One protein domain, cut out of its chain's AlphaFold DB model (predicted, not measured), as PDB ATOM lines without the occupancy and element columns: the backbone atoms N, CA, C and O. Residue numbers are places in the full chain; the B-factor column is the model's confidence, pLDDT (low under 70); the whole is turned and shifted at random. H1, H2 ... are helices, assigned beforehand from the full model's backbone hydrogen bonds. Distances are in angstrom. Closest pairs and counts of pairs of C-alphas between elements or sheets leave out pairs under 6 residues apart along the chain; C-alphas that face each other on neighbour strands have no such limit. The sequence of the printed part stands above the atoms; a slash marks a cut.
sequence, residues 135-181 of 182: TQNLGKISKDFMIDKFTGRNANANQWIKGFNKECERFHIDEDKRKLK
ATOM      1  N   THR A 135     -47.405 -21.045  36.013       52.53
ATOM      2  CA  THR A 135     -47.147 -20.137  34.906       52.53
ATOM      3  C   THR A 135     -45.764 -20.469  34.361       52.53
ATOM      4  O   THR A 135     -44.771 -19.833  34.717       52.53
ATOM      5  N   GLN A 136     -45.703 -21.493  33.514       55.56
ATOM      6  CA  GLN A 136     -44.631 -21.737  32.581       55.56
ATOM      7  C   GLN A 136     -44.348 -20.389  31.924       55.56
ATOM      8  O   GLN A 136     -45.194 -19.829  31.223       55.56
ATOM      9  N   ASN A 137     -43.214 -19.786  32.275       65.62
ATOM     10  CA  ASN A 137     -42.856 -18.469  31.783       65.62
ATOM     11  C   ASN A 137     -42.618 -18.613  30.276       65.62
ATOM     12  O   ASN A 137     -41.546 -19.042  29.856       65.62
ATOM     13  N   LEU A 138     -43.643 -18.305  29.475       67.81
ATOM     14  CA  LEU A 138     -43.654 -18.506  28.023       67.81
ATOM     15  C   LEU A 138     -42.452 -17.817  27.355       67.81
ATOM     16  O   LEU A 138     -41.881 -18.341  26.407       67.81
ATOM     17  N   GLY A 139     -41.981 -16.701  27.925       66.88
ATOM     18  CA  GLY A 139     -40.782 -16.000  27.463       66.88
ATOM     19  C   GLY A 139     -39.462 -16.750  27.697       66.88
ATOM     20  O   GLY A 139     -38.491 -16.484  26.990       66.88
ATOM     21  N   LYS A 140     -39.397 -17.685  28.656       71.81
ATOM     22  CA  LYS A 140     -38.264 -18.618  28.801       71.81
ATOM     23  C   LYS A 140     -38.386 -19.770  27.806       71.81
ATOM     24  O   LYS A 140     -37.447 -20.000  27.060       71.81
ATOM     25  N   ILE A 141     -39.561 -20.395  27.731       74.88
ATOM     26  CA  ILE A 141     -39.820 -21.544  26.848       74.88
ATOM     27  C   ILE A 141     -39.602 -21.190  25.373       74.88
ATOM     28  O   ILE A 141     -39.017 -21.968  24.629       74.88
ATOM     29  N   SER A 142     -39.980 -19.978  24.958       73.50
ATOM     30  CA  SER A 142     -39.773 -19.506  23.584       73.50
ATOM     31  C   SER A 142     -38.307 -19.513  23.145       73.50
ATOM     32  O   SER A 142     -38.049 -19.518  21.946       73.50
ATOM     33  N   LYS A 143     -37.354 -19.438  24.082       78.81
ATOM     34  CA  LYS A 143     -35.918 -19.449  23.768       78.81
ATOM     35  C   LYS A 143     -35.395 -20.856  23.493       78.81
ATOM     36  O   LYS A 143     -34.380 -20.986  22.822       78.81
ATOM     37  N   ASP A 144     -36.104 -21.869  23.982       81.25
ATOM     38  CA  ASP A 144     -35.750 -23.281  23.838       81.25
ATOM     39  C   ASP A 144     -36.435 -23.930  22.621       81.25
ATOM     40  O   ASP A 144     -36.192 -25.099  22.304       81.25
ATOM     41  N   PHE A 145     -37.280 -23.170  21.916       86.31
ATOM     42  CA  PHE A 145     -37.891 -23.580  20.657       86.31
ATOM     43  C   PHE A 145     -36.813 -23.736  19.589       86.31
ATOM     44  O   PHE A 145     -36.077 -22.800  19.275       86.31
ATOM     45  N   MET A 146     -36.767 -24.910  18.965       85.62
ATOM     46  CA  MET A 146     -35.832 -25.194  17.872       85.62
ATOM     47  C   MET A 146     -36.397 -24.762  16.511       85.62
ATOM     48  O   MET A 146     -36.315 -25.493  15.524       85.62
ATOM     49  N   ILE A 147     -37.002 -23.575  16.458       85.19
ATOM     50  CA  ILE A 147     -37.524 -22.968  15.234       85.19
ATOM     51  C   ILE A 147     -37.197 -21.476  15.212       85.19
ATOM     52  O   ILE A 147     -37.380 -20.765  16.199       85.19
ATOM     53  N   ASP A 148     -36.727 -20.986  14.067       82.06
ATOM     54  CA  ASP A 148     -36.445 -19.564  13.886       82.06
ATOM     55  C   ASP A 148     -37.727 -18.731  13.896       82.06
ATOM     56  O   ASP A 148     -38.791 -19.180  13.466       82.06
ATOM     57  N   LYS A 149     -37.623 -17.460  14.297       82.75
ATOM     58  CA  LYS A 149     -38.739 -16.513  14.167       82.75
ATOM     59  C   LYS A 149     -39.172 -16.395  12.709       82.75
ATOM     60  O   LYS A 149     -38.336 -16.290  11.812       82.75
ATOM     61  N   PHE A 150     -40.478 -16.372  12.463       83.31
ATOM     62  CA  PHE A 150     -40.990 -16.179  11.113       83.31
ATOM     63  C   PHE A 150     -40.632 -14.783  10.601       83.31
ATOM     64  O   PHE A 150     -41.006 -13.778  11.201       83.31
ATOM     65  N   THR A 151     -39.922 -14.715   9.478       81.00
ATOM     66  CA  THR A 151     -39.548 -13.436   8.840       81.00
ATOM     67  C   THR A 151     -40.185 -13.261   7.464       81.00
ATOM     68  O   THR A 151     -39.899 -12.291   6.763       81.00
ATOM     69  N   GLY A 152     -41.010 -14.222   7.031       76.06
ATOM     70  CA  GLY A 152     -41.555 -14.288   5.673       76.06
ATOM     71  C   GLY A 152     -40.530 -14.649   4.591       76.06
ATOM     72  O   GLY A 152     -40.909 -14.794   3.433       76.06
ATOM     73  N   ARG A 153     -39.246 -14.804   4.949       74.56
ATOM     74  CA  ARG A 153     -38.144 -15.116   4.018       74.56
ATOM     75  C   ARG A 153     -37.456 -16.458   4.291       74.56
ATOM     76  O   ARG A 153     -36.761 -16.952   3.414       74.56
ATOM     77  N   ASN A 154     -37.626 -17.030   5.484       68.44
ATOM     78  CA  ASN A 154     -36.913 -18.231   5.942       68.44
ATOM     79  C   ASN A 154     -37.684 -19.551   5.758       68.44
ATOM     80  O   ASN A 154     -37.062 -20.597   5.618       68.44
ATOM     81  N   ALA A 155     -39.017 -19.523   5.722       70.88
ATOM     82  CA  ALA A 155     -39.855 -20.682   5.410       70.88
ATOM     83  C   ALA A 155     -41.204 -20.224   4.840       70.88
ATOM     84  O   ALA A 155     -41.632 -19.093   5.081       70.88
ATOM     85  N   ASN A 156     -41.910 -21.097   4.112       84.50
ATOM     86  CA  ASN A 156     -43.313 -20.826   3.792       84.50
ATOM     87  C   ASN A 156     -44.160 -20.878   5.082       84.50
ATOM     88  O   ASN A 156     -43.862 -21.639   6.007       84.50
ATOM     89  N   ALA A 157     -45.216 -20.067   5.148       81.88
ATOM     90  CA  ALA A 157     -46.007 -19.890   6.369       81.88
ATOM     91  C   ALA A 157     -46.586 -21.212   6.903       81.88
ATOM     92  O   ALA A 157     -46.560 -21.462   8.103       81.88
ATOM     93  N   ASN A 158     -47.039 -22.098   6.013       84.88
ATOM     94  CA  ASN A 158     -47.627 -23.382   6.399       84.88
ATOM     95  C   ASN A 158     -46.614 -24.320   7.062       84.88
ATOM     96  O   ASN A 158     -46.943 -25.022   8.017       84.88
ATOM     97  N   GLN A 159     -45.381 -24.351   6.564       83.94
ATOM     98  CA  GLN A 159     -44.306 -25.159   7.126       83.94
ATOM     99  C   GLN A 159     -43.839 -24.590   8.465       83.94
ATOM    100  O   GLN A 159     -43.600 -25.356   9.398       83.94
ATOM    101  N   TRP A 160     -43.787 -23.262   8.580       88.88
ATOM    102  CA  TRP A 160     -43.455 -22.597   9.833       88.88
ATOM    103  C   TRP A 160     -44.509 -22.851  10.919       88.88
ATOM    104  O   TRP A 160     -44.161 -23.299  12.005       88.88
ATOM    105  N   ILE A 161     -45.800 -22.684  10.605       87.50
ATOM    106  CA  ILE A 161     -46.912 -22.954  11.537       87.50
ATOM    107  C   ILE A 161     -46.905 -24.417  11.994       87.50
ATOM    108  O   ILE A 161     -47.100 -24.702  13.173       87.50
ATOM    109  N   LYS A 162     -46.643 -25.359  11.079       87.94
ATOM    110  CA  LYS A 162     -46.513 -26.780  11.433       87.94
ATOM    111  C   LYS A 162     -45.353 -27.030  12.397       87.94
ATOM    112  O   LYS A 162     -45.510 -27.827  13.316       87.94
ATOM    113  N   GLY A 163     -44.209 -26.379  12.189       87.38
ATOM    114  CA  GLY A 163     -43.067 -26.476  13.100       87.38
ATOM    115  C   GLY A 163     -43.360 -25.851  14.465       87.38
ATOM    116  O   GLY A 163     -43.116 -26.478  15.488       87.38
ATOM    117  N   PHE A 164     -43.973 -24.669  14.482       88.44
ATOM    118  CA  PHE A 164     -44.375 -23.982  15.708       88.44
ATOM    119  C   PHE A 164     -45.364 -24.809  16.541       88.44
ATOM    120  O   PHE A 164     -45.157 -24.984  17.736       88.44
ATOM    121  N   ASN A 165     -46.393 -25.392  15.914       86.50
ATOM    122  CA  ASN A 165     -47.360 -26.243  16.615       86.50
ATOM    123  C   ASN A 165     -46.708 -27.491  17.224       86.50
ATOM    124  O   ASN A 165     -47.045 -27.849  18.349       86.50
ATOM    125  N   LYS A 166     -45.743 -28.111  16.528       88.12
ATOM    126  CA  LYS A 166     -44.969 -29.235  17.078       88.12
ATOM    127  C   LYS A 166     -44.166 -28.833  18.314       88.12
ATOM    128  O   LYS A 166     -44.119 -29.596  19.272       88.12
ATOM    129  N   GLU A 167     -43.564 -27.644  18.317       85.81
ATOM    130  CA  GLU A 167     -42.870 -27.143  19.508       85.81
ATOM    131  C   GLU A 167     -43.867 -26.807  20.632       85.81
ATOM    132  O   GLU A 167     -43.629 -27.170  21.780       85.81
ATOM    133  N   CYS A 168     -45.034 -26.222  20.341       85.00
ATOM    134  CA  CYS A 168     -46.079 -26.032  21.356       85.00
ATOM    135  C   CYS A 168     -46.528 -27.357  21.994       85.00
ATOM    136  O   CYS A 168     -46.665 -27.417  23.214       85.00
ATOM    137  N   GLU A 169     -46.716 -28.413  21.200       84.44
ATOM    138  CA  GLU A 169     -47.035 -29.762  21.693       84.44
ATOM    139  C   GLU A 169     -45.897 -30.334  22.551       84.44
ATOM    140  O   GLU A 169     -46.147 -30.868  23.632       84.44
ATOM    141  N   ARG A 170     -44.639 -30.164  22.116       85.06
ATOM    142  CA  ARG A 170     -43.437 -30.610  22.842       85.06
ATOM    143  C   ARG A 170     -43.334 -30.007  24.245       85.06
ATOM    144  O   ARG A 170     -42.810 -30.658  25.144       85.06
ATOM    145  N   PHE A 171     -43.827 -28.784  24.431       80.62
ATOM    146  CA  PHE A 171     -43.833 -28.087  25.719       80.62
ATOM    147  C   PHE A 171     -45.200 -28.113  26.430       80.62
ATOM    148  O   PHE A 171     -45.377 -27.404  27.420       80.62
ATOM    149  N   HIS A 172     -46.150 -28.937  25.966       78.81
ATOM    150  CA  HIS A 172     -47.495 -29.081  26.547       78.81
ATOM    151  C   HIS A 172     -48.290 -27.763  26.628       78.81
ATOM    152  O   HIS A 172     -49.006 -27.478  27.592       78.81
ATOM    153  N   ILE A 173     -48.157 -26.920  25.599       80.50
ATOM    154  CA  ILE A 173     -48.889 -25.655  25.468       80.50
ATOM    155  C   ILE A 173     -50.192 -25.921  24.712       80.50
ATOM    156  O   ILE A 173     -50.316 -25.659  23.514       80.50
ATOM    157  N   ASP A 174     -51.176 -26.440  25.440       72.88
ATOM    158  CA  ASP A 174     -52.405 -26.979  24.843       72.88
ATOM    159  C   ASP A 174     -53.506 -25.925  24.630       72.88
ATOM    160  O   ASP A 174     -54.427 -26.116  23.839       72.88
ATOM    161  N   GLU A 175     -53.419 -24.775  25.304       73.12
ATOM    162  CA  GLU A 175     -54.389 -23.686  25.164       73.12
ATOM    163  C   GLU A 175     -53.990 -22.721  24.035       73.12
ATOM    164  O   GLU A 175     -52.984 -22.017  24.136       73.12
ATOM    165  N   ASP A 176     -54.829 -22.573  23.005       66.75
ATOM    166  CA  ASP A 176     -54.563 -21.652  21.882       66.75
ATOM    167  C   ASP A 176     -54.369 -20.191  22.328       66.75
ATOM    168  O   ASP A 176     -53.544 -19.461  21.779       66.75
ATOM    169  N   LYS A 177     -55.043 -19.772  23.410       61.50
ATOM    170  CA  LYS A 177     -54.843 -18.448  24.031       61.50
ATOM    171  C   LYS A 177     -53.434 -18.252  24.608       61.50
ATOM    172  O   LYS A 177     -53.000 -17.110  24.753       61.50
ATOM    173  N   ARG A 178     -52.728 -19.332  24.963       64.06
ATOM    174  CA  ARG A 178     -51.324 -19.293  25.408       64.06
ATOM    175  C   ARG A 178     -50.363 -19.281  24.219       64.06
ATOM    176  O   ARG A 178     -49.343 -18.604  24.301       64.06
ATOM    177  N   LYS A 179     -50.714 -19.932  23.104       62.31
ATOM    178  CA  LYS A 179     -49.914 -19.947  21.862       62.31
ATOM    179  C   LYS A 179     -49.786 -18.565  21.211       62.31
ATOM    180  O   LYS A 179     -48.736 -18.241  20.679       62.31
ATOM    181  N   LEU A 180     -50.815 -17.720  21.321       63.19
ATOM    182  CA  LEU A 180     -50.829 -16.349  20.778       63.19
ATOM    183  C   LEU A 180     -49.925 -15.346  21.526       63.19
ATOM    184  O   LEU A 180     -49.874 -14.178  21.147       63.19
ATOM    185  N   LYS A 181     -49.263 -15.763  22.613       59.66
ATOM    186  CA  LYS A 181     -48.364 -14.911  23.415       59.66
ATOM    187  C   LYS A 181     -46.879 -15.061  23.044       59.66
ATOM    188  O   LYS A 181     -46.052 -14.441  23.710       59.66
TER     189      LYS A 181
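AT A GLANCE: This is residues 135 to 181 of the 182 residues of an uncharacterized protein of Eumeta variegata (UniProt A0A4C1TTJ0). The long helix H2 makes one limb of a narrow U, and the short helix H1 with the long unnamed stretch after it makes the other, the chain turning back at the end where residues 153 to 159 stick out. The very short H3 sits by the opposite end of H2, where the U is open. The printed part has 47 residues with three named helices, in the order H1, H2, H3, and no named strand, so its class is all helix. It is compact, with a radius of gyration of the C-alphas of 10.7 A, yet elongated in outline, spanning 33 by 17 by 16 A.

HOW THE PARTS SIT: H2, residues 157 to 170, touches no helix. H3, residues 176 to 179, is close to H2 but not clearly touching; their closest C-alphas, of Cys 168 and Lys 179, are 7.2 A apart. H1, residues 138 to 144, and H2 are near each other, with 5 pairs of C-alphas within 10 A. H1 and H3 are only just apart, 8.1 A at the closest. In H2 every O i to N i+4 pair is within hydrogen-bond range; in H1 1 of 3 is, beside 3 of 4 O i to N i+3 pairs, and H3 is too short for an O i to N i+4 pair.

IN THESE COORDINATES: H2 measures 19.8 A from C-alpha 157 at (-46.007, -19.890, 6.369) to C-alpha 170 at (-43.437, -30.610, 22.842). H1 measures 10.1 A, beginning at C-alpha 138 at (-43.654, -18.506, 28.023), and H3 measures 5.0 A, ending at C-alpha 179 at (-49.914, -19.947, 21.862).

THE WHOLE: The two C-alphas farthest apart, of Thr 135 and Arg 153, are 32.6 A apart. The printed part has no cut. The link from H1 to H2 is long, with 12 residues, and that from H2 to H3 is tight, with 5. The mean pLDDT of the printed part is 77.0, and residues 135 to 139, 154 and 176 to 181 are under 70.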